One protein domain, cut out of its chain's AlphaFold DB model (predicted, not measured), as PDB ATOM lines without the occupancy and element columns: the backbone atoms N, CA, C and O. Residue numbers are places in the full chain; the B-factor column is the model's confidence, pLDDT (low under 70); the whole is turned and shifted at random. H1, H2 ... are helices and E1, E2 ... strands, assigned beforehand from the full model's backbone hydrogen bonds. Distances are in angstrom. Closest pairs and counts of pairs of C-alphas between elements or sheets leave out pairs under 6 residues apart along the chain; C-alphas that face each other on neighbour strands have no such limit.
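Overview. This is residues 14 to 187 of the 208 residues of an uncharacterized protein of Enhygromyxa salina (UniProt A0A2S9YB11). A five-stranded sheet, curled like part of a barrel, has helices H1, H2 and H5 packed on one face in two layers, a sheet and the helices on it. Away from this body lie the small hairpin of E7 and E8 and, elsewhere, the helix pair H3 and H4, with long unnamed links between the parts. The printed part has 174 residues, with five named helices and eight named strands in the order E1 E2 E3 E4 E5 E6 H1 E7 E8 H2 H3 H4 H5; the class is mixed, though under half of the residues are in named elements. The sheet, E5 E4 E2 E1 E6, is antiparallel; the whole is compact, with a radius of gyration of the C-alphas of 15.6 A and spans of 43 by 42 by 34 A.

Along the chain. Find C-alpha 20 at (552.440, 393.390, 337.366), where E1, residues 20 to 23, begins. Look next for E2, residues 31 to 35, 12.8 A long, then E4, residues 46 to 50, 12.9 A long, E5, residues 61 to 63, and E6, residues 66 to 68. E3 is 39 to 41. H1, 74 to 88, runs 21.2 A from (558.545, 403.117, 325.440); H2, 119 to 131, runs 17.7 A. E7 is 103 to 105, E8 112 to 115, H3 146 to 153, H4 155 to 163. H5, 178 to 185, ends at (550.402, 387.350, 331.557).

Arrangement. Start at the strongly twisted sheet: E2 and E1, a hairpin, have N 21 and O 33 at 2.8 A. E6 beside E1 has N 22 and O 66 at 2.8 A, E4 beside E2 has N 50 and O 34 at 2.8 A, and E5, in a hairpin with E4, has N 62 and O 47 at 2.9 A. H2 is on the sheet, at a height of 10.1 A, over E2; the C-alphas of Val 32 and Cys 119 are their closest, 5.5 A. H5 is on it at 8.4 A, over E1 and only just over E6, on which 3 of its C-alphas fall. H1 is on it too; its closest C-alpha to E4 is Leu 84, 7.2 A from that of Ala 50. With residues 126 to 131 alone H2 touches H1, closest C-alphas Glu 76 and Ala 131, 5.2 A, at a steep tilt of 44 degrees, opposite ways. H3 touches H4, closest C-alphas Val 150 and Val 158, 6.1 A, and neither is on the sheet. In the hairpin E7 and E8, N 104 and O 114 are 2.8 A apart. E3 pairs with no named strand. In the five helices every O i to N i+4 pair is within hydrogen-bond range.

Size, cuts and confidence. The farthest C-alphas, of Ser 42 and Ile 108, are 50.0 A apart. The printed part has no cut. The links H1 to E7, H2 to H3 and H4 to H5 are long. Mean pLDDT of the printed part is 79.9; look for values under 70 at residues 25 to 26, 53 to 59 and 90 to 117.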
ATOM      1  N   PRO A  14     564.721 390.564 338.707       89.88
ATOM      2  CA  PRO A  14     564.594 391.958 338.327       89.88
ATOM      3  C   PRO A  14     563.138 392.255 337.967       89.88
ATOM      4  O   PRO A  14     562.552 391.648 337.068       89.88
ATOM      5  N   VAL A  15     562.567 393.216 338.677       90.56
ATOM      6  CA  VAL A  15     561.264 393.814 338.419       90.56
ATOM      7  C   VAL A  15     561.489 395.182 337.807       90.56
ATOM      8  O   VAL A  15     562.211 396.023 338.349       90.56
ATOM      9  N   GLU A  16     560.836 395.434 336.683       93.50
ATOM     10  CA  GLU A  16     560.816 396.749 336.066       93.50
ATOM     11  C   GLU A  16     559.584 397.543 336.499       93.50
ATOM     12  O   GLU A  16     558.511 397.005 336.773       93.50
ATOM     13  N   ARG A  17     559.698 398.874 336.486       93.75
ATOM     14  CA  ARG A  17     558.543 399.756 336.643       93.75
ATOM     15  C   ARG A  17     557.465 399.378 335.616       93.75
ATOM     16  O   ARG A  17     557.734 399.364 334.410       93.75
ATOM     17  N   LEU A  18     556.233 399.215 336.108       94.56
ATOM     18  CA  LEU A  18     555.038 398.735 335.395       94.56
ATOM     19  C   LEU A  18     554.949 397.220 335.149       94.56
ATOM     20  O   LEU A  18     553.989 396.796 334.504       94.56
ATOM     21  N   ASP A  19     555.853 396.407 335.694       94.88
ATOM     22  CA  ASP A  19     555.579 394.975 335.833       94.88
ATOM     23  C   ASP A  19     554.395 394.761 336.784       94.88
ATOM     24  O   ASP A  19     554.178 395.536 337.722       94.88
ATOM     25  N   VAL A  20     553.600 393.722 336.535       94.38
ATOM     26  CA  VAL A  20     552.440 393.390 337.366       94.38
ATOM     27  C   VAL A  20     552.896 392.489 338.498       94.38
ATOM     28  O   VAL A  20     553.388 391.389 338.283       94.38
ATOM     29  N   LEU A  21     552.695 392.943 339.723       93.44
ATOM     30  CA  LEU A  21     553.020 392.212 340.935       93.44
ATOM     31  C   LEU A  21     551.737 391.629 341.520       93.44
ATOM     32  O   LEU A  21     550.691 392.277 341.489       93.44
ATOM     33  N   GLY A  22     551.813 390.417 342.061       91.94
ATOM     34  CA  GLY A  22     550.716 389.729 342.734       91.94
ATOM     35  C   GLY A  22     551.055 389.370 344.175       91.94
ATOM     36  O   GLY A  22     552.201 389.049 344.498       91.94
ATOM     37  N   HIS A  23     550.043 389.395 345.036       90.31
ATOM     38  CA  HIS A  23     550.137 389.054 346.451       90.31
ATOM     39  C   HIS A  23     549.135 387.963 346.837       90.31
ATOM     40  O   HIS A  23     547.955 388.045 346.492       90.31
ATOM     41  N   GLY A  24     549.608 386.984 347.612       84.56
ATOM     42  CA  GLY A  24     548.803 385.924 348.218       84.56
ATOM     43  C   GLY A  24     549.583 385.279 349.361       84.56
ATOM     44  O   GLY A  24     550.360 384.364 349.136       84.56
ATOM     45  N   ALA A  25     549.423 385.791 350.585       66.94
ATOM     46  CA  ALA A  25     550.314 385.447 351.697       66.94
ATOM     47  C   ALA A  25     550.345 383.948 352.068       66.94
ATOM     48  O   ALA A  25     551.400 383.456 352.461       66.94
ATOM     49  N   ARG A  26     549.199 383.247 352.023       63.88
ATOM     50  CA  ARG A  26     549.038 381.815 352.380       63.88
ATOM     51  C   ARG A  26     547.805 381.193 351.705       63.88
ATOM     52  O   ARG A  26     546.986 380.563 352.371       63.88
ATOM     53  N   GLY A  27     547.605 381.472 350.420       72.06
ATOM     54  CA  GLY A  27     546.396 381.067 349.707       72.06
ATOM     55  C   GLY A  27     546.279 381.716 348.326       72.06
ATOM     56  O   GLY A  27     547.287 382.180 347.789       72.06
ATOM     57  N   PRO A  28     545.067 381.773 347.743       80.44
ATOM     58  CA  PRO A  28     544.872 382.351 346.419       80.44
ATOM     59  C   PRO A  28     545.326 383.814 346.366       80.44
ATOM     60  O   PRO A  28     545.296 384.539 347.364       80.44
ATOM     61  N   LEU A  29     545.726 384.259 345.173       85.62
ATOM     62  CA  LEU A  29     546.113 385.650 344.949       85.62
ATOM     63  C   LEU A  29     544.943 386.576 345.276       85.62
ATOM     64  O   LEU A  29     543.897 386.537 344.626       85.62
ATOM     65  N   SER A  30     545.153 387.438 346.261       86.44
ATOM     66  CA  SER A  30     544.151 388.373 346.762       86.44
ATOM     67  C   SER A  30     544.375 389.791 346.261       86.44
ATOM     68  O   SER A  30     543.478 390.628 346.352       86.44
ATOM     69  N   HIS A  31     545.537 390.095 345.681       89.00
ATOM     70  CA  HIS A  31     545.815 391.447 345.208       89.00
ATOM     71  C   HIS A  31     546.818 391.481 344.057       89.00
ATOM     72  O   HIS A  31     547.682 390.611 343.963       89.00
ATOM     73  N   VAL A  32     546.691 392.489 343.189       91.31
ATOM     74  CA  VAL A  32     547.638 392.792 342.103       91.31
ATOM     75  C   VAL A  32     547.836 394.300 341.950       91.31
ATOM     76  O   VAL A  32     546.938 395.091 342.234       91.31
ATOM     77  N   GLY A  33     549.000 394.708 341.460       92.62
ATOM     78  CA  GLY A  33     549.323 396.108 341.189       92.62
ATOM     79  C   GLY A  33     550.520 396.242 340.261       92.62
ATOM     80  O   GLY A  33     551.169 395.252 339.940       92.62
ATOM     81  N   PHE A  34     550.823 397.460 339.824       94.25
ATOM     82  CA  PHE A  34     552.020 397.732 339.028       94.25
ATOM     83  C   PHE A  34     553.197 398.097 339.925       94.25
ATOM     84  O   PHE A  34     553.030 398.918 340.821       94.25
ATOM     85  N   ALA A  35     554.392 397.584 339.653       94.25
ATOM     86  CA  ALA A  35     555.612 398.052 340.299       94.25
ATOM     87  C   ALA A  35     555.831 399.553 340.028       94.25
ATOM     88  O   ALA A  35     555.808 400.007 338.877       94.25
ATOM     89  N   SER A  36     556.065 400.334 341.082       91.94
ATOM     90  CA  SER A  36     556.268 401.787 340.973       91.94
ATOM     91  C   SER A  36     557.699 402.173 340.588       91.94
ATOM     92  O   SER A  36     557.922 403.281 340.095       91.94
ATOM     93  N   ALA A  37     558.661 401.271 340.774       91.38
ATOM     94  CA  ALA A  37     560.074 401.469 340.471       91.38
ATOM     95  C   ALA A  37     560.729 400.148 340.051       91.38
ATOM     96  O   ALA A  37     560.150 399.081 340.247       91.38
ATOM     97  N   ASN A  38     561.933 400.244 339.485       93.44
ATOM     98  CA  ASN A  38     562.764 399.072 339.243       93.44
ATOM     99  C   ASN A  38     563.336 398.578 340.575       93.44
ATOM    100  O   ASN A  38     563.761 399.402 341.391       93.44
ATOM    101  N   ALA A  39     563.365 397.269 340.775       91.75
ATOM    102  CA  ALA A  39     563.932 396.644 341.960       91.75
ATOM    103  C   ALA A  39     564.322 395.198 341.656       91.75
ATOM    104  O   ALA A  39     563.681 394.548 340.838       91.75
ATOM    105  N   ASP A  40     565.321 394.694 342.363       92.12
ATOM    106  CA  ASP A  40     565.607 393.267 342.440       92.12
ATOM    107  C   ASP A  40     564.837 392.719 343.647       92.12
ATOM    108  O   ASP A  40     564.936 393.272 344.745       92.12
ATOM    109  N   VAL A  41     563.969 391.724 343.430       89.69
ATOM    110  CA  VAL A  41     562.995 391.296 344.448       89.69
ATOM    111  C   VAL A  41     563.039 389.792 344.673       89.69
ATOM    112  O   VAL A  41     563.111 388.992 343.737       89.69
ATOM    113  N   SER A  42     562.933 389.402 345.935       88.88
ATOM    114  CA  SER A  42     562.710 388.032 346.373       88.88
ATOM    115  C   SER A  42     561.245 387.788 346.735       88.88
ATOM    116  O   SER A  42     560.457 388.700 346.990       88.88
ATOM    117  N   HIS A  43     560.867 386.509 346.796       86.81
ATOM    118  CA  HIS A  43     559.542 386.117 347.271       86.81
ATOM    119  C   HIS A  43     559.286 386.626 348.702       86.81
ATOM    120  O   HIS A  43     559.998 386.251 349.646       86.81
ATOM    121  N   GLY A  44     558.208 387.393 348.853       87.88
ATOM    122  CA  GLY A  44     557.746 388.013 350.091       87.88
ATOM    123  C   GLY A  44     558.214 389.455 350.292       87.88
ATOM    124  O   GLY A  44     557.713 390.101 351.212       87.88
ATOM    125  N   ASP A  45     559.115 389.970 349.450       91.31
ATOM    126  CA  ASP A  45     559.649 391.325 349.597       91.31
ATOM    127  C   ASP A  45     558.562 392.377 349.381       91.31
ATOM    128  O   ASP A  45     557.704 392.244 348.504       91.31
ATOM    129  N   GLU A  46     558.593 393.439 350.187       92.31
ATOM    130  CA  GLU A  46     557.661 394.553 350.057       92.31
ATOM    131  C   GLU A  46     558.150 395.558 349.015       92.31
ATOM    132  O   GLU A  46     559.170 396.221 349.191       92.31
ATOM    133  N   VAL A  47     557.370 395.717 347.948       91.06
ATOM    134  CA  VAL A  47     557.703 396.607 346.833       91.06
ATOM    135  C   VAL A  47     556.656 397.708 346.716       91.06
ATOM    136  O   VAL A  47     555.461 397.412 346.823       91.06
ATOM    137  N   PRO A  48     557.051 398.971 346.476       91.81
ATOM    138  CA  PRO A  48     556.110 400.035 346.159       91.81
ATOM    139  C   PRO A  48     555.294 399.721 344.898       91.81
ATOM    140  O   PRO A  48     555.860 399.435 343.840       91.81
ATOM    141  N   VAL A  49     553.971 399.832 344.988       90.62
ATOM    142  CA  VAL A  49     553.031 399.524 343.908       90.62
ATOM    143  C   VAL A  49     552.056 400.659 343.632       90.62
ATOM    144  O   VAL A  49     551.625 401.371 344.532       90.62
ATOM    145  N   ALA A  50     551.673 400.797 342.367       88.69
ATOM    146  CA  ALA A  50     550.496 401.533 341.947       88.69
ATOM    147  C   ALA A  50     549.334 400.540 341.806       88.69
ATOM    148  O   ALA A  50     549.300 399.731 340.874       88.69
ATOM    149  N   ASP A  51     548.395 400.585 342.745       85.12
ATOM    150  CA  ASP A  51     547.293 399.634 342.855       85.12
ATOM    151  C   ASP A  51     545.952 400.324 343.181       85.12
ATOM    152  O   ASP A  51     545.853 401.545 343.317       85.12
ATOM    153  N   ALA A  52     544.886 399.524 343.240       76.38
ATOM    154  CA  ALA A  52     543.603 399.914 343.821       76.38
ATOM    155  C   ALA A  52     543.305 398.941 344.964       76.38
ATOM    156  O   ALA A  52     543.043 397.765 344.714       76.38
ATOM    157  N   ARG A  53     543.401 399.386 346.218       67.56
ATOM    158  CA  ARG A  53     543.206 398.512 347.389       67.56
ATOM    159  C   ARG A  53     541.764 398.551 347.852       67.56
ATOM    160  O   ARG A  53     541.240 399.636 347.920       67.56
ATOM    161  N   PRO A  54     541.152 397.446 348.300       47.41
ATOM    162  CA  PRO A  54     539.833 397.488 348.938       47.41
ATOM    163  C   PRO A  54     539.814 398.209 350.305       47.41
ATOM    164  O   PRO A  54     538.746 398.560 350.806       47.41
ATOM    165  N   VAL A  55     540.982 398.425 350.929       44.31
ATOM    166  CA  VAL A  55     541.143 399.171 352.186       44.31
ATOM    167  C   VAL A  55     542.463 399.948 352.142       44.31
ATOM    168  O   VAL A  55     543.536 399.339 352.169       44.31
ATOM    169  N   ARG A  56     542.410 401.286 352.102       45.00
ATOM    170  CA  ARG A  56     543.608 402.142 352.210       45.00
ATOM    171  C   ARG A  56     544.459 401.795 353.440       45.00
ATOM    172  O   ARG A  56     544.002 401.898 354.578       45.00
ATOM    173  N   ARG A  57     545.728 401.455 353.208       44.06
ATOM    174  CA  ARG A  57     546.802 401.493 354.212       44.06
ATOM    175  C   ARG A  57     547.840 402.504 353.736       44.06
ATOM    176  O   ARG A  57     548.129 402.539 352.551       44.06
ATOM    177  N   ASN A  58     548.392 403.287 354.662       44.22
ATOM    178  CA  ASN A  58     549.295 404.418 354.403       44.22
ATOM    179  C   ASN A  58     550.640 404.065 353.737       44.22
ATOM    180  O   ASN A  58     551.427 404.968 353.476       44.22
ATOM    181  N   ASN A  59     550.900 402.786 353.461       55.62
ATOM    182  CA  ASN A  59     552.102 402.340 352.774       55.62
ATOM    183  C   ASN A  59     551.674 401.702 351.453       55.62
ATOM    184  O   ASN A  59     551.082 400.617 351.459       55.62
ATOM    185  N   ASP A  60     551.986 402.362 350.338       77.06
ATOM    186  CA  ASP A  60     551.781 401.886 348.963       77.06
ATOM    187  C   ASP A  60     552.727 400.714 348.624       77.06
ATOM    188  O   ASP A  60     553.245 400.630 347.522       77.06
ATOM    189  N   THR A  61     553.026 399.824 349.575       88.19
ATOM    190  CA  THR A  61     553.907 398.664 349.402       88.19
ATOM    191  C   THR A  61     553.117 397.364 349.445       88.19
ATOM    192  O   THR A  61     552.111 397.259 350.153       88.19
ATOM    193  N   MET A  62     553.531 396.371 348.666       88.62
ATOM    194  CA  MET A  62     552.896 395.057 348.595       88.62
ATOM    195  C   MET A  62     553.960 393.963 348.638       88.62
ATOM    196  O   MET A  62     554.932 394.028 347.892       88.62
ATOM    197  N   ALA A  63     553.748 392.949 349.481       90.75
ATOM    198  CA  ALA A  63     554.596 391.760 349.512       90.75
ATOM    199  C   ALA A  63     554.413 390.931 348.229       90.75
ATOM    200  O   ALA A  63     553.300 390.462 347.949       90.75
ATOM    201  N   VAL A  64     555.490 390.738 347.469       90.19
ATOM    202  CA  VAL A  64     555.478 390.121 346.135       90.19
ATOM    203  C   VAL A  64     555.543 388.599 346.226       90.19
ATOM    204  O   VAL A  64     556.496 388.036 346.750       90.19
ATOM    205  N   HIS A  65     554.533 387.928 345.679       89.69
ATOM    206  CA  HIS A  65     554.447 386.461 345.621       89.69
ATOM    207  C   HIS A  65     554.412 385.944 344.177       89.69
ATOM    208  O   HIS A  65     554.793 384.810 343.903       89.69
ATOM    209  N   ALA A  66     553.991 386.793 343.239       88.75
ATOM    210  CA  ALA A  66     553.951 386.491 341.819       88.75
ATOM    211  C   ALA A  66     554.314 387.731 340.998       88.75
ATOM    212  O   ALA A  66     554.056 388.860 341.422       88.75
ATOM    213  N   ILE A  67     554.900 387.513 339.822       91.12
ATOM    214  CA  ILE A  67     555.314 388.566 338.893       91.12
ATOM    215  C   ILE A  67     554.786 388.193 337.506       91.12
ATOM    216  O   ILE A  67     555.011 387.087 337.021       91.12
ATOM    217  N   GLY A  68     554.065 389.116 336.880       91.69
ATOM    218  CA  GLY A  68     553.612 389.047 335.500       91.69
ATOM    219  C   GLY A  68     554.273 390.156 334.697       91.69
ATOM    220  O   GLY A  68     554.093 391.337 334.992       91.69
ATOM    221  N   GLN A  69     555.028 389.775 333.671       91.12
ATOM    222  CA  GLN A  69     555.758 390.717 332.829       91.12
ATOM    223  C   GLN A  69     555.098 390.824 331.461       91.12
ATOM    224  O   GLN A  69     554.622 389.841 330.893       91.12
ATOM    225  N   LEU A  70     555.096 392.035 330.914       91.62
ATOM    226  CA  LEU A  70     554.663 392.294 329.553       91.62
ATOM    227  C   LEU A  70     555.725 393.136 328.863       91.62
ATOM    228  O   LEU A  70     556.136 394.177 329.369       91.62
ATOM    229  N   GLN A  71     556.144 392.712 327.673       92.25
ATOM    230  CA  GLN A  71     557.056 393.504 326.859       92.25
ATOM    231  C   GLN A  71     556.332 394.762 326.368       92.25
ATOM    232  O   GLN A  71     555.515 394.719 325.442       92.25
ATOM    233  N   LEU A  72     556.610 395.882 327.035       93.56
ATOM    234  CA  LEU A  72     556.030 397.192 326.762       93.56
ATOM    235  C   LEU A  72     557.031 398.076 326.021       93.56
ATOM    236  O   LEU A  72     558.147 398.321 326.492       93.56
ATOM    237  N   SER A  73     556.593 398.639 324.900       96.38
ATOM    238  CA  SER A  73     557.306 399.704 324.205       96.38
ATOM    239  C   SER A  73     557.400 400.963 325.072       96.38
ATOM    240  O   SER A  73     556.588 401.215 325.967       96.38
ATOM    241  N   ARG A  74     558.366 401.828 324.753       96.06
ATOM    242  CA  ARG A  74     558.545 403.117 325.440       96.06
ATOM    243  C   ARG A  74     557.269 403.968 325.447       96.06
ATOM    244  O   ARG A  74     556.977 404.626 326.445       96.06
ATOM    245  N   VAL A  75     556.519 403.960 324.344       97.44
ATOM    246  CA  VAL A  75     555.273 404.729 324.212       97.44
ATOM    247  C   VAL A  75     554.188 404.166 325.127       97.44
ATOM    248  O   VAL A  75     553.513 404.941 325.804       97.44
ATOM    249  N   GLU A  76     554.041 402.842 325.196       97.00
ATOM    250  CA  GLU A  76     553.072 402.187 326.083       97.00
ATOM    251  C   GLU A  76     553.400 402.466 327.554       97.00
ATOM    252  O   GLU A  76     552.529 402.931 328.289       97.00
ATOM    253  N   ARG A  77     554.671 402.323 327.964       95.94
ATOM    254  CA  ARG A  77     555.111 402.647 329.336       95.94
ATOM    255  C   ARG A  77     554.803 404.094 329.715       95.94
ATOM    256  O   ARG A  77     554.278 404.356 330.795       95.94
ATOM    257  N   MET A  78     555.079 405.041 328.817       96.62
ATOM    258  CA  MET A  78     554.783 406.460 329.040       96.62
ATOM    259  C   MET A  78     553.278 406.717 329.202       96.62
ATOM    260  O   MET A  78     552.873 407.475 330.087       96.62
ATOM    261  N   ARG A  79     552.439 406.086 328.370       94.81
ATOM    262  CA  ARG A  79     550.974 406.203 328.455       94.81
ATOM    263  C   ARG A  79     550.445 405.627 329.764       94.81
ATOM    264  O   ARG A  79     549.681 406.309 330.440       94.81
ATOM    265  N   MET A  80     550.903 404.436 330.143       93.62
ATOM    266  CA  MET A  80     550.527 403.774 331.396       93.62
ATOM    267  C   MET A  80     550.926 404.603 332.620       93.62
ATOM    268  O   MET A  80     550.083 404.876 333.470       93.62
ATOM    269  N   ALA A  81     552.175 405.077 332.686       92.62
ATOM    270  CA  ALA A  81     552.642 405.928 333.780       92.62
ATOM    271  C   ALA A  81     551.794 407.206 333.908       92.62
ATOM    272  O   ALA A  81     551.297 407.519 334.987       92.62
ATOM    273  N   THR A  82     551.547 407.891 332.785       90.00
ATOM    274  CA  THR A  82     550.699 409.093 332.748       90.00
ATOM    275  C   THR A  82     549.273 408.794 333.215       90.00
ATOM    276  O   THR A  82     548.661 409.587 333.931       90.00
ATOM    277  N   TRP A  83     548.720 407.651 332.804       87.50
ATOM    278  CA  TRP A  83     547.378 407.230 333.181       87.50
ATOM    279  C   TRP A  83     547.271 406.960 334.689       87.50
ATOM    280  O   TRP A  83     546.367 407.493 335.337       87.50
ATOM    281  N   LEU A  84     548.233 406.230 335.264       86.62
ATOM    282  CA  LEU A  84     548.307 405.945 336.701       86.62
ATOM    283  C   LEU A  84     548.483 407.226 337.530       86.62
ATOM    284  O   LEU A  84     547.779 407.416 338.520       86.62
ATOM    285  N   GLU A  85     549.340 408.155 337.100       85.00
ATOM    286  CA  GLU A  85     549.538 409.443 337.780       85.00
ATOM    287  C   GLU A  85     548.270 410.306 337.779       85.00
ATOM    288  O   GLU A  85     547.898 410.889 338.802       85.00
ATOM    289  N   ARG A  86     547.570 410.381 336.639       81.19
ATOM    290  CA  ARG A  86     546.283 411.089 336.546       81.19
ATOM    291  C   ARG A  86     545.242 410.461 337.462       81.19
ATOM    292  O   ARG A  86     544.463 411.186 338.080       81.19
ATOM    293  N   ARG A  87     545.239 409.132 337.557       75.31
ATOM    294  CA  ARG A  87     544.326 408.389 338.420       75.31
ATOM    295  C   ARG A  87     544.603 408.646 339.897       75.31
ATOM    296  O   ARG A  87     543.666 408.976 340.614       75.31
ATOM    297  N   ALA A  88     545.862 408.584 340.327       75.62
ATOM    298  CA  ALA A  88     546.262 408.838 341.713       75.62
ATOM    299  C   ALA A  88     545.834 410.233 342.208       75.62
ATOM    300  O   ALA A  88     545.486 410.415 343.373       75.62
ATOM    301  N   ARG A  89     545.796 411.226 341.309       71.25
ATOM    302  CA  ARG A  89     545.340 412.595 341.611       71.25
ATOM    303  C   ARG A  89     543.816 412.756 341.605       71.25
ATOM    304  O   ARG A  89     543.311 413.776 342.072       71.25
ATOM    305  N   SER A  90     543.075 411.792 341.063       64.56
ATOM    306  CA  SER A  90     541.632 411.898 340.867       64.56
ATOM    307  C   SER A  90     540.853 411.224 341.993       64.56
ATOM    308  O   SER A  90     540.726 410.002 342.030       64.56
ATOM    309  N   ARG A  91     540.227 412.033 342.860       53.38
ATOM    310  CA  ARG A  91     539.334 411.547 343.931       53.38
ATOM    311  C   ARG A  91     538.138 410.732 343.420       53.38
ATOM    312  O   ARG A  91     537.612 409.915 344.161       53.38
ATOM    313  N   THR A  92     537.714 410.949 342.174       49.03
ATOM    314  CA  THR A  92     536.592 410.234 341.537       49.03
ATOM    315  C   THR A  92     536.985 408.892 340.919       49.03
ATOM    316  O   THR A  92     536.109 408.084 340.637       49.03
ATOM    317  N   LEU A  93     538.281 408.638 340.697       47.84
ATOM    318  CA  LEU A  93     538.793 407.377 340.130       47.84
ATOM    319  C   LEU A  93     539.541 406.526 341.168       47.84
ATOM    320  O   LEU A  93     539.828 405.352 340.926       47.84
ATOM    321  N   SER A  94     539.880 407.122 342.312       46.31
ATOM    322  CA  SER A  94     540.456 406.447 343.466       46.31
ATOM    323  C   SER A  94     539.343 405.781 344.262       46.31
ATOM    324  O   SER A  94     538.726 406.418 345.119       46.31
ATOM    325  N   GLY A  95     539.064 404.521 343.980       46.28
ATOM    326  CA  GLY A  95     538.181 403.773 344.842       46.28
ATOM    327  C   GLY A  95     538.582 402.316 344.955       46.28
ATOM    328  O   GLY A  95     539.317 401.779 344.128       46.28
ATOM    329  N   ASP A  96     538.128 401.768 346.069       50.06
ATOM    330  CA  ASP A  96     538.639 400.602 346.759       50.06
ATOM    331  C   ASP A  96     537.598 399.483 346.614       50.06
ATOM    332  O   ASP A  96     536.676 399.453 347.429       50.06
ATOM    333  N   PHE A  97     537.647 398.626 345.584       58.12
ATOM    334  CA  PHE A  97     536.440 397.858 345.218       58.12
ATOM    335  C   PHE A  97     536.673 396.376 344.881       58.12
ATOM    336  O   PHE A  97     537.627 396.008 344.209       58.12
ATOM    337  N   VAL A  98     535.770 395.512 345.341       47.69
ATOM    338  CA  VAL A  98     535.619 394.099 344.972       47.69
ATOM    339  C   VAL A  98     534.317 394.023 344.169       47.69
ATOM    340  O   VAL A  98     533.285 393.598 344.672       47.69
ATOM    341  N   GLY A  99     534.342 394.515 342.929       50.62
ATOM    342  CA  GLY A  99     533.141 394.603 342.098       50.62
ATOM    343  C   GLY A  99     533.318 394.018 340.699       50.62
ATOM    344  O   GLY A  99     534.448 393.934 340.206       50.62
ATOM    345  N   PRO A 100     532.216 393.617 340.039       46.16
ATOM    346  CA  PRO A 100     532.215 393.256 338.632       46.16
ATOM    347  C   PRO A 100     532.709 394.455 337.822       46.16
ATOM    348  O   PRO A 100     532.394 395.604 338.132       46.16
ATOM    349  N   ALA A 101     533.456 394.196 336.749       50.38
ATOM    350  CA  ALA A 101     534.096 395.219 335.915       50.38
ATOM    351  C   ALA A 101     533.107 396.114 335.123       50.38
ATOM    352  O   ALA A 101     533.489 396.764 334.146       50.38
ATOM    353  N   LYS A 102     531.819 396.149 335.493       53.50
ATOM    354  CA  LYS A 102     530.786 396.883 334.764       53.50
ATOM    355  C   LYS A 102     530.920 398.384 335.011       53.50
ATOM    356  O   LYS A 102     530.822 398.884 336.128       53.50
ATOM    357  N   ALA A 103     531.126 399.113 333.919       57.28
ATOM    358  CA  ALA A 103     531.110 400.566 333.909       57.28
ATOM    359  C   ALA A 103     529.702 401.091 334.229       57.28
ATOM    360  O   ALA A 103     528.741 400.758 333.533       57.28
ATOM    361  N   GLN A 104     529.592 401.974 335.221       57.84
ATOM    362  CA  GLN A 104     528.384 402.751 335.452       57.84
ATOM    363  C   GLN A 104     528.344 403.904 334.446       57.84
ATOM    364  O   GLN A 104     529.224 404.775 334.403       57.84
ATOM    365  N   ARG A 105     527.315 403.896 333.603       58.16
ATOM    366  CA  ARG A 105     527.083 404.925 332.591       58.16
ATOM    367  C   ARG A 105     526.033 405.907 333.084       58.16
ATOM    368  O   ARG A 105     525.047 405.514 333.696       58.16
ATOM    369  N   ASP A 106     526.262 407.178 332.791       44.56
ATOM    370  CA  ASP A 106     525.266 408.226 332.912       44.56
ATOM    371  C   ASP A 106     524.079 407.882 332.006       44.56
ATOM    372  O   ASP A 106     524.285 407.663 330.806       44.56
ATOM    373  N   PRO A 107     522.850 407.824 332.537       42.44
ATOM    374  CA  PRO A 107     521.692 407.382 331.767       42.44
ATOM    375  C   PRO A 107     521.277 408.372 330.669       42.44
ATOM    376  O   PRO A 107     520.524 407.995 329.778       42.44
ATOM    377  N   ILE A 108     521.762 409.619 330.709       57.62
ATOM    378  CA  ILE A 108     521.378 410.679 329.765       57.62
ATOM    379  C   ILE A 108     522.403 410.800 328.631       57.62
ATOM    380  O   ILE A 108     522.051 410.802 327.456       57.62
ATOM    381  N   SER A 109     523.683 410.905 328.971       57.28
ATOM    382  CA  SER A 109     524.779 411.119 328.021       57.28
ATOM    383  C   SER A 109     525.465 409.828 327.569       57.28
ATOM    384  O   SER A 109     526.309 409.867 326.676       57.28
ATOM    385  N   GLY A 110     525.185 408.689 328.217       50.12
ATOM    386  CA  GLY A 110     525.882 407.415 327.993       50.12
ATOM    387  C   GLY A 110     527.357 407.426 328.422       50.12
ATOM    388  O   GLY A 110     528.066 406.417 328.276       50.12
ATOM    389  N   ARG A 111     527.833 408.562 328.951       42.47
ATOM    390  CA  ARG A 111     529.203 408.771 329.408       42.47
ATOM    391  C   ARG A 111     529.452 407.924 330.641       42.47
ATOM    392  O   ARG A 111     528.633 407.863 331.545       42.47
ATOM    393  N   ILE A 112     530.611 407.286 330.705       43.50
ATOM    394  CA  ILE A 112     530.992 406.528 331.894       43.50
ATOM    395  C   ILE A 112     531.263 407.520 333.034       43.50
ATOM    396  O   ILE A 112     532.149 408.367 332.905       43.50
ATOM    397  N   ILE A 113     530.477 407.433 334.108       38.84
ATOM    398  CA  ILE A 113     530.541 408.339 335.272       38.84
ATOM    399  C   ILE A 113     531.242 407.708 336.461       38.84
ATOM    400  O   ILE A 113     531.883 408.413 337.234       38.84
ATOM    401  N   ALA A 114     531.176 406.387 336.566       42.72
ATOM    402  CA  ALA A 114     531.956 405.629 337.514       42.72
ATOM    403  C   ALA A 114     532.315 404.285 336.892       42.72
ATOM    404  O   ALA A 114     531.610 403.734 336.048       42.72
ATOM    405  N   ARG A 115     533.449 403.754 337.308       48.62
ATOM    406  CA  ARG A 115     533.807 402.369 337.069       48.62
ATOM    407  C   ARG A 115     534.299 401.856 338.415       48.62
ATOM    408  O   ARG A 115     535.197 402.460 339.005       48.62
ATOM    409  N   SER A 116     533.683 400.808 338.936       53.94
ATOM    410  CA  SER A 116     534.150 400.164 340.163       53.94
ATOM    411  C   SER A 116     535.364 399.319 339.783       53.94
ATOM    412  O   SER A 116     535.221 398.285 339.140       53.94
ATOM    413  N   HIS A 117     536.576 399.801 340.066       60.56
ATOM    414  CA  HIS A 117     537.801 399.081 339.711       60.56
ATOM    415  C   HIS A 117     538.366 398.362 340.923       60.56
ATOM    416  O   HIS A 117     538.851 399.002 341.854       60.56
ATOM    417  N   SER A 118     538.360 397.035 340.863       77.50
ATOM    418  CA  SER A 118     539.229 396.218 341.699       77.50
ATOM    419  C   SER A 118     540.690 396.381 341.309       77.50
ATOM    420  O   SER A 118     541.008 396.926 340.252       77.50
ATOM    421  N   CYS A 119     541.595 395.882 342.145       85.56
ATOM    422  CA  CYS A 119     543.018 395.796 341.828       85.56
ATOM    423  C   CYS A 119     543.270 395.149 340.455       85.56
ATOM    424  O   CYS A 119     543.980 395.704 339.617       85.56
ATOM    425  N   ALA A 120     542.590 394.035 340.177       87.88
ATOM    426  CA  ALA A 120     542.634 393.359 338.886       87.88
ATOM    427  C   ALA A 120     542.002 394.203 337.764       87.88
ATOM    428  O   ALA A 120     542.562 394.299 336.671       87.88
ATOM    429  N   GLY A 121     540.878 394.874 338.043       86.12
ATOM    430  CA  GLY A 121     540.227 395.784 337.100       86.12
ATOM    431  C   GLY A 121     541.066 397.017 336.751       86.12
ATOM    432  O   GLY A 121     540.981 397.510 335.629       86.12
ATOM    433  N   LEU A 122     541.890 397.518 337.676       87.31
ATOM    434  CA  LEU A 122     542.843 398.600 337.418       87.31
ATOM    435  C   LEU A 122     543.942 398.138 336.460       87.31
ATOM    436  O   LEU A 122     544.258 398.854 335.509       87.31
ATOM    437  N   VAL A 123     544.510 396.952 336.695       91.56
ATOM    438  CA  VAL A 123     545.567 396.400 335.836       91.56
ATOM    439  C   VAL A 123     545.036 396.134 334.428       91.56
ATOM    440  O   VAL A 123     545.638 396.597 333.457       91.56
ATOM    441  N   HIS A 124     543.885 395.460 334.317       91.56
ATOM    442  CA  HIS A 124     543.238 395.167 333.032       91.56
ATOM    443  C   HIS A 124     542.926 396.444 332.249       91.56
ATOM    444  O   HIS A 124     543.341 396.568 331.099       91.56
ATOM    445  N   GLU A 125     542.288 397.436 332.881       88.00
ATOM    446  CA  GLU A 125     541.951 398.694 332.209       88.00
ATOM    447  C   GLU A 125     543.200 399.454 331.749       88.00
ATOM    448  O   GLU A 125     543.232 399.958 330.624       88.00
ATOM    449  N   CYS A 126     544.225 399.552 332.601       90.75
ATOM    450  CA  CYS A 126     545.454 400.269 332.274       90.75
ATOM    451  C   CYS A 126     546.115 399.672 331.024       90.75
ATOM    452  O   CYS A 126     546.442 400.406 330.087       90.75
ATOM    453  N   LEU A 127     546.245 398.343 330.975       93.31
ATOM    454  CA  LEU A 127     546.826 397.631 329.837       93.31
ATOM    455  C   LEU A 127     545.967 397.755 328.578       93.31
ATOM    456  O   LEU A 127     546.494 398.071 327.508       93.31
ATOM    457  N   LEU A 128     544.648 397.617 328.705       91.56
ATOM    458  CA  LEU A 128     543.731 397.769 327.580       91.56
ATOM    459  C   LEU A 128     543.802 399.183 326.985       91.56
ATOM    460  O   LEU A 128     544.015 399.349 325.787       91.56
ATOM    461  N   CYS A 129     543.671 400.224 327.811       87.94
ATOM    462  CA  CYS A 129     543.612 401.611 327.343       87.94
ATOM    463  C   CYS A 129     544.965 402.173 326.886       87.94
ATOM    464  O   CYS A 129     544.999 403.038 326.010       87.94
ATOM    465  N   CYS A 130     546.076 401.737 327.486       92.75
ATOM    466  CA  CYS A 130     547.387 402.338 327.226       92.75
ATOM    467  C   CYS A 130     548.264 401.507 326.287       92.75
ATOM    468  O   CYS A 130     549.065 402.097 325.554       92.75
ATOM    469  N   ALA A 131     548.107 400.182 326.304       93.06
ATOM    470  CA  ALA A 131     548.873 399.240 325.489       93.06
ATOM    471  C   ALA A 131     548.030 398.504 324.436       93.06
ATOM    472  O   ALA A 131     548.587 397.807 323.591       93.06
ATOM    473  N   GLY A 132     546.700 398.664 324.443       92.69
ATOM    474  CA  GLY A 132     545.820 397.941 323.521       92.69
ATOM    475  C   GLY A 132     545.809 396.434 323.780       92.69
ATOM    476  O   GLY A 132     545.546 395.665 322.861       92.69
ATOM    477  N   VAL A 133     546.148 396.012 325.004       93.19
ATOM    478  CA  VAL A 133     546.238 394.599 325.381       93.19
ATOM    479  C   VAL A 133     545.041 394.232 326.240       93.19
ATOM    480  O   VAL A 133     544.938 394.631 327.399       93.19
ATOM    481  N   GLU A 134     544.144 393.445 325.662       92.44
ATOM    482  CA  GLU A 134     543.036 392.833 326.381       92.44
ATOM    483  C   GLU A 134     543.500 391.504 326.986       92.44
ATOM    484  O   GLU A 134     543.605 390.498 326.293       92.44
ATOM    485  N   LEU A 135     543.834 391.504 328.280       90.44
ATOM    486  CA  LEU A 135     544.382 390.310 328.934       90.44
ATOM    487  C   LEU A 135     543.344 389.210 329.155       90.44
ATOM    488  O   LEU A 135     543.658 388.031 329.028       90.44
ATOM    489  N   VAL A 136     542.131 389.593 329.550       91.25
ATOM    490  CA  VAL A 136     541.082 388.677 330.011       91.25
ATOM    491  C   VAL A 136     539.776 389.025 329.320       91.25
ATOM    492  O   VAL A 136     539.436 390.205 329.226       91.25
ATOM    493  N   ASP A 137     539.069 387.990 328.881       90.50
ATOM    494  CA  ASP A 137     537.737 388.066 328.293       90.50
ATOM    495  C   ASP A 137     536.743 388.245 329.441       90.50
ATOM    496  O   ASP A 137     536.481 387.314 330.210       90.50
ATOM    497  N   LEU A 138     536.259 389.475 329.606       86.38
ATOM    498  CA  LEU A 138     535.372 389.827 330.716       86.38
ATOM    499  C   LEU A 138     533.963 389.245 330.551       86.38
ATOM    500  O   LEU A 138     533.266 389.097 331.552       86.38
ATOM    501  N   ASP A 139     533.572 388.878 329.329       84.81
ATOM    502  CA  ASP A 139     532.278 388.254 329.031       84.81
ATOM    503  C   ASP A 139     532.313 386.728 329.242       84.81
ATOM    504  O   ASP A 139     531.285 386.056 329.168       84.81
ATOM    505  N   ALA A 140     533.495 386.170 329.515       87.38
ATOM    506  CA  ALA A 140     533.713 384.752 329.785       87.38
ATOM    507  C   ALA A 140     534.225 384.492 331.212       87.38
ATOM    508  O   ALA A 140     534.873 383.472 331.455       87.38
ATOM    509  N   LEU A 141     533.974 385.410 332.152       85.94
ATOM    510  CA  LEU A 141     534.385 385.228 333.540       85.94
ATOM    511  C   LEU A 141     533.627 384.056 334.185       85.94
ATOM    512  O   LEU A 141     532.400 384.007 334.125       85.94
ATOM    513  N   PRO A 142     534.326 383.122 334.847       86.19
ATOM    514  CA  PRO A 142     533.668 382.033 335.548       86.19
ATOM    515  C   PRO A 142     532.857 382.542 336.756       86.19
ATOM    516  O   PRO A 142     533.300 383.454 337.467       86.19
ATOM    517  N   PRO A 143     531.696 381.926 337.050       86.38
ATOM    518  CA  PRO A 143     530.917 382.257 338.236       86.38
ATOM    519  C   PRO A 143     531.701 381.909 339.510       86.38
ATOM    520  O   PRO A 143     532.244 380.811 339.637       86.38
ATOM    521  N   THR A 144     531.735 382.841 340.462       84.44
ATOM    522  CA  THR A 144     532.481 382.757 341.727       84.44
ATOM    523  C   THR A 144     531.521 382.802 342.915       84.44
ATOM    524  O   THR A 144     530.710 383.724 343.024       84.44
ATOM    525  N   SER A 145     531.596 381.813 343.810       89.06
ATOM    526  CA  SER A 145     530.727 381.741 344.993       89.06
ATOM    527  C   SER A 145     531.167 382.700 346.102       89.06
ATOM    528  O   SER A 145     532.319 383.140 346.143       89.06
ATOM    529  N   ARG A 146     530.267 382.990 347.050       87.94
ATOM    530  CA  ARG A 146     530.578 383.825 348.219       87.94
ATOM    531  C   ARG A 146     531.705 383.229 349.048       87.94
ATOM    532  O   ARG A 146     532.636 383.949 349.392       87.94
ATOM    533  N   GLU A 147     531.635 381.934 349.331       90.62
ATOM    534  CA  GLU A 147     532.623 381.201 350.129       90.62
ATOM    535  C   GLU A 147     534.022 381.395 349.545       90.62
ATOM    536  O   GLU A 147     534.975 381.656 350.277       90.62
ATOM    537  N   ARG A 148     534.131 381.371 348.212       85.19
ATOM    538  CA  ARG A 148     535.401 381.586 347.523       85.19
ATOM    539  C   ARG A 148     535.892 383.029 347.627       85.19
ATOM    540  O   ARG A 148     537.073 383.251 347.874       85.19
ATOM    541  N   LEU A 149     535.012 384.018 347.472       85.50
ATOM    542  CA  LEU A 149     535.383 385.428 347.667       85.50
ATOM    543  C   LEU A 149     535.857 385.682 349.110       85.50
ATOM    544  O   LEU A 149     536.793 386.453 349.327       85.50
ATOM    545  N   VAL A 150     535.239 385.011 350.088       86.94
ATOM    546  CA  VAL A 150     535.614 385.072 351.508       86.94
ATOM    547  C   VAL A 150     536.975 384.422 351.744       86.94
ATOM    548  O   VAL A 150     537.775 384.966 352.498       86.94
ATOM    549  N   GLU A 151     537.283 383.313 351.079       85.38
ATOM    550  CA  GLU A 151     538.610 382.691 351.139       85.38
ATOM    551  C   GLU A 151     539.713 383.627 350.612       85.38
ATOM    552  O   GLU A 151     540.797 383.692 351.187       85.38
ATOM    553  N   ILE A 152     539.427 384.389 349.552       83.69
ATOM    554  CA  ILE A 152     540.401 385.285 348.909       83.69
ATOM    555  C   ILE A 152     540.601 386.581 349.708       83.69
ATOM    556  O   ILE A 152     541.735 387.007 349.935       83.69
ATOM    557  N   TRP A 153     539.512 387.240 350.109       83.19
ATOM    558  CA  TRP A 153     539.555 388.600 350.666       83.19
ATOM    559  C   TRP A 153     539.101 388.709 352.126       83.19
ATOM    560  O   TRP A 153     539.250 389.768 352.742       83.19
ATOM    561  N   GLY A 154     538.579 387.629 352.699       85.06
ATOM    562  CA  GLY A 154     538.001 387.598 354.038       85.06
ATOM    563  C   GLY A 154     536.557 388.109 354.090       85.06
ATOM    564  O   GLY A 154     536.128 388.943 353.290       85.06
ATOM    565  N   GLU A 155     535.814 387.654 355.105       87.00
ATOM    566  CA  GLU A 155     534.380 387.946 355.284       87.00
ATOM    567  C   GLU A 155     534.082 389.448 355.276       87.00
ATOM    568  O   GLU A 155     533.159 389.913 354.610       87.00
ATOM    569  N   LYS A 156     534.912 390.235 355.972       81.56
ATOM    570  CA  LYS A 156     534.724 391.684 356.088       81.56
ATOM    571  C   LYS A 156     534.759 392.383 354.727       81.56
ATOM    572  O   LYS A 156     533.971 393.297 354.503       81.56
ATOM    573  N   ALA A 157     535.663 391.983 353.833       79.88
ATOM    574  CA  ALA A 157     535.774 392.594 352.512       79.88
ATOM    575  C   ALA A 157     534.551 392.263 351.649       79.88
ATOM    576  O   ALA A 157     533.965 393.161 351.048       79.88
ATOM    577  N   VAL A 158     534.115 391.001 351.664       81.94
ATOM    578  CA  VAL A 158     532.925 390.539 350.932       81.94
ATOM    579  C   VAL A 158     531.651 391.208 351.451       81.94
ATOM    580  O   VAL A 158     530.811 391.640 350.666       81.94
ATOM    581  N   GLN A 159     531.516 391.360 352.770       79.75
ATOM    582  CA  GLN A 159     530.389 392.073 353.369       79.75
ATOM    583  C   GLN A 159     530.359 393.547 352.947       79.75
ATOM    584  O   GLN A 159     529.301 394.052 352.578       79.75
ATOM    585  N   VAL A 160     531.505 394.237 352.971       77.00
ATOM    586  CA  VAL A 160     531.603 395.635 352.522       77.00
ATOM    587  C   VAL A 160     531.257 395.765 351.039       77.00
ATOM    588  O   VAL A 160     530.537 396.692 350.683       77.00
ATOM    589  N   ALA A 161     531.711 394.836 350.196       75.94
ATOM    590  CA  ALA A 161     531.369 394.809 348.775       75.94
ATOM    591  C   ALA A 161     529.856 394.633 348.552       75.94
ATOM    592  O   ALA A 161     529.253 395.349 347.755       75.94
ATOM    593  N   GLY A 162     529.212 393.746 349.319       74.12
ATOM    594  CA  GLY A 162     527.753 393.588 349.302       74.12
ATOM    595  C   GLY A 162     527.004 394.860 349.719       74.12
ATOM    596  O   GLY A 162     526.060 395.257 349.051       74.12
ATOM    597  N   LEU A 163     527.457 395.550 350.773       76.12
ATOM    598  CA  LEU A 163     526.857 396.815 351.240       76.12
ATOM    599  C   LEU A 163     527.015 397.984 350.254       76.12
ATOM    600  O   LEU A 163     526.355 399.008 350.413       76.12
ATOM    601  N   ARG A 164     527.921 397.862 349.283       72.44
ATOM    602  CA  ARG A 164     528.192 398.867 348.248       72.44
ATOM    603  C   ARG A 164     527.546 398.528 346.905       72.44
ATOM    604  O   ARG A 164     527.886 399.156 345.906       72.44
ATOM    605  N   ASP A 165     526.658 397.533 346.879       73.69
ATOM    606  CA  ASP A 165     526.018 397.023 345.663       73.69
ATOM    607  C   ASP A 165     527.028 396.542 344.601       73.69
ATOM    608  O   ASP A 165     526.751 396.543 343.402       73.69
ATOM    609  N   GLU A 166     528.220 396.114 345.026       74.12
ATOM    610  CA  GLU A 166     529.228 395.546 344.126       74.12
ATOM    611  C   GLU A 166     528.931 394.066 343.857       74.12
ATOM    612  O   GLU A 166     529.076 393.587 342.738       74.12
ATOM    613  N   LEU A 167     528.436 393.342 344.860       76.00
ATOM    614  CA  LEU A 167     527.998 391.953 344.735       76.00
ATOM    615  C   LEU A 167     526.467 391.899 344.719       76.00
ATOM    616  O   LEU A 167     525.831 391.615 345.730       76.00
ATOM    617  N   VAL A 168     525.870 392.227 343.570       75.25
ATOM    618  CA  VAL A 168     524.406 392.295 343.412       75.25
ATOM    619  C   VAL A 168     523.789 390.892 343.370       75.25
ATOM    620  O   VAL A 168     524.249 390.032 342.619       75.25
ATOM    621  N   GLY A 169     522.711 390.679 344.130       79.62
ATOM    622  CA  GLY A 169     521.985 389.405 344.190       79.62
ATOM    623  C   GLY A 169     522.635 388.368 345.113       79.62
ATOM    624  O   GLY A 169     523.524 388.686 345.895       79.62
ATOM    625  N   GLU A 170     522.175 387.119 345.033       79.75
ATOM    626  CA  GLU A 170     522.648 386.023 345.903       79.75
ATOM    627  C   GLU A 170     523.932 385.339 345.391       79.75
ATOM    628  O   GLU A 170     524.530 384.526 346.096       79.75
ATOM    629  N   GLY A 171     524.388 385.697 344.186       83.19
ATOM    630  CA  GLY A 171     525.497 385.041 343.499       83.19
ATOM    631  C   GLY A 171     525.085 383.732 342.799       83.19
ATOM    632  O   GLY A 171     523.897 383.410 342.737       83.19
ATOM    633  N   PRO A 172     526.050 382.974 342.241       86.88
ATOM    634  CA  PRO A 172     527.472 383.311 342.121       86.88
ATOM    635  C   PRO A 172     527.718 384.511 341.187       86.88
ATOM    636  O   PRO A 172     526.884 384.830 340.343       86.88
ATOM    637  N   TRP A 173     528.864 385.180 341.335       85.06
ATOM    638  CA  TRP A 173     529.194 386.410 340.599       85.06
ATOM    639  C   TRP A 173     530.331 386.219 339.600       85.06
ATOM    640  O   TRP A 173     531.287 385.490 339.850       85.06
ATOM    641  N   GLU A 174     530.270 386.946 338.493       85.75
ATOM    642  CA  GLU A 174     531.331 387.015 337.487       85.75
ATOM    643  C   GLU A 174     532.354 388.084 337.899       85.75
ATOM    644  O   GLU A 174     532.223 389.269 337.579       85.75
ATOM    645  N   VAL A 175     533.357 387.677 338.682       83.38
ATOM    646  CA  VAL A 175     534.360 388.588 339.254       83.38
ATOM    647  C   VAL A 175     535.707 388.398 338.564       83.38
ATOM    648  O   VAL A 175     536.238 387.292 338.466       83.38
ATOM    649  N   LEU A 176     536.307 389.502 338.117       86.75
ATOM    650  CA  LEU A 176     537.682 389.499 337.633       86.75
ATOM    651  C   LEU A 176     538.645 389.397 338.822       86.75
ATOM    652  O   LEU A 176     538.790 390.347 339.595       86.75
ATOM    653  N   LEU A 177     539.321 388.256 338.947       87.25
ATOM    654  CA  LEU A 177     540.260 388.005 340.033       87.25
ATOM    655  C   LEU A 177     541.710 388.370 339.673       87.25
ATOM    656  O   LEU A 177     542.098 388.287 338.504       87.25
ATOM    657  N   PRO A 178     542.553 388.679 340.681       89.38
ATOM    658  CA  PRO A 178     543.998 388.862 340.511       89.38
ATOM    659  C   PRO A 178     544.681 387.692 339.789       89.38
ATOM    660  O   PRO A 178     545.537 387.902 338.931       89.38
ATOM    661  N   ALA A 179     544.258 386.460 340.088       88.94
ATOM    662  CA  ALA A 179     544.791 385.261 339.451       88.94
ATOM    663  C   ALA A 179     544.572 385.254 337.929       88.94
ATOM    664  O   ALA A 179     545.497 384.913 337.197       88.94
ATOM    665  N   HIS A 180     543.412 385.702 337.428       90.50
ATOM    666  CA  HIS A 180     543.143 385.750 335.983       90.50
ATOM    667  C   HIS A 180     544.143 386.641 335.239       90.50
ATOM    668  O   HIS A 180     544.581 386.301 334.143       90.50
ATOM    669  N   ILE A 181     544.534 387.765 335.849       92.31
ATOM    670  CA  ILE A 181     545.513 388.697 335.281       92.31
ATOM    671  C   ILE A 181     546.878 388.028 335.151       92.31
ATOM    672  O   ILE A 181     547.487 388.066 334.083       92.31
ATOM    673  N   LEU A 182     547.355 387.392 336.222       91.62
ATOM    674  CA  LEU A 182     548.671 386.764 336.209       91.62
ATOM    675  C   LEU A 182     548.705 385.499 335.338       91.62
ATOM    676  O   LEU A 182     549.681 385.297 334.621       91.62
ATOM    677  N   HIS A 183     547.626 384.711 335.295       89.38
ATOM    678  CA  HIS A 183     547.481 383.608 334.335       89.38
ATOM    679  C   HIS A 183     547.488 384.103 332.882       89.38
ATOM    680  O   HIS A 183     548.116 383.479 332.026       89.38
ATOM    681  N   ALA A 184     546.851 385.241 332.587       91.56
ATOM    682  CA  ALA A 184     546.872 385.832 331.248       91.56
ATOM    683  C   ALA A 184     548.280 386.297 330.840       91.56
ATOM    684  O   ALA A 184     548.704 386.064 329.705       91.56
ATOM    685  N   LEU A 185     549.023 386.897 331.772       92.12
ATOM    686  CA  LEU A 185     550.402 387.350 331.557       92.12
ATOM    687  C   LEU A 185     551.407 386.202 331.420       92.12
ATOM    688  O   LEU A 185     552.464 386.383 330.827       92.12
ATOM    689  N   ALA A 186     551.078 385.019 331.926       88.88
ATOM    690  CA  ALA A 186     551.952 383.852 331.866       88.88
ATOM    691  C   ALA A 186     551.876 383.060 330.562       88.88
ATOM    692  O   ALA A 186     552.649 382.123 330.355       88.88
ATOM    693  N   ARG A 187     550.918 383.382 329.689       88.44
ATOM    694  CA  ARG A 187     550.817 382.744 328.376       88.44
ATOM    695  C   ARG A 187     552.056 383.069 327.542       88.44
ATOM    696  O   ARG A 187     552.674 384.110 327.718       88.44
TER     697      ARG A 187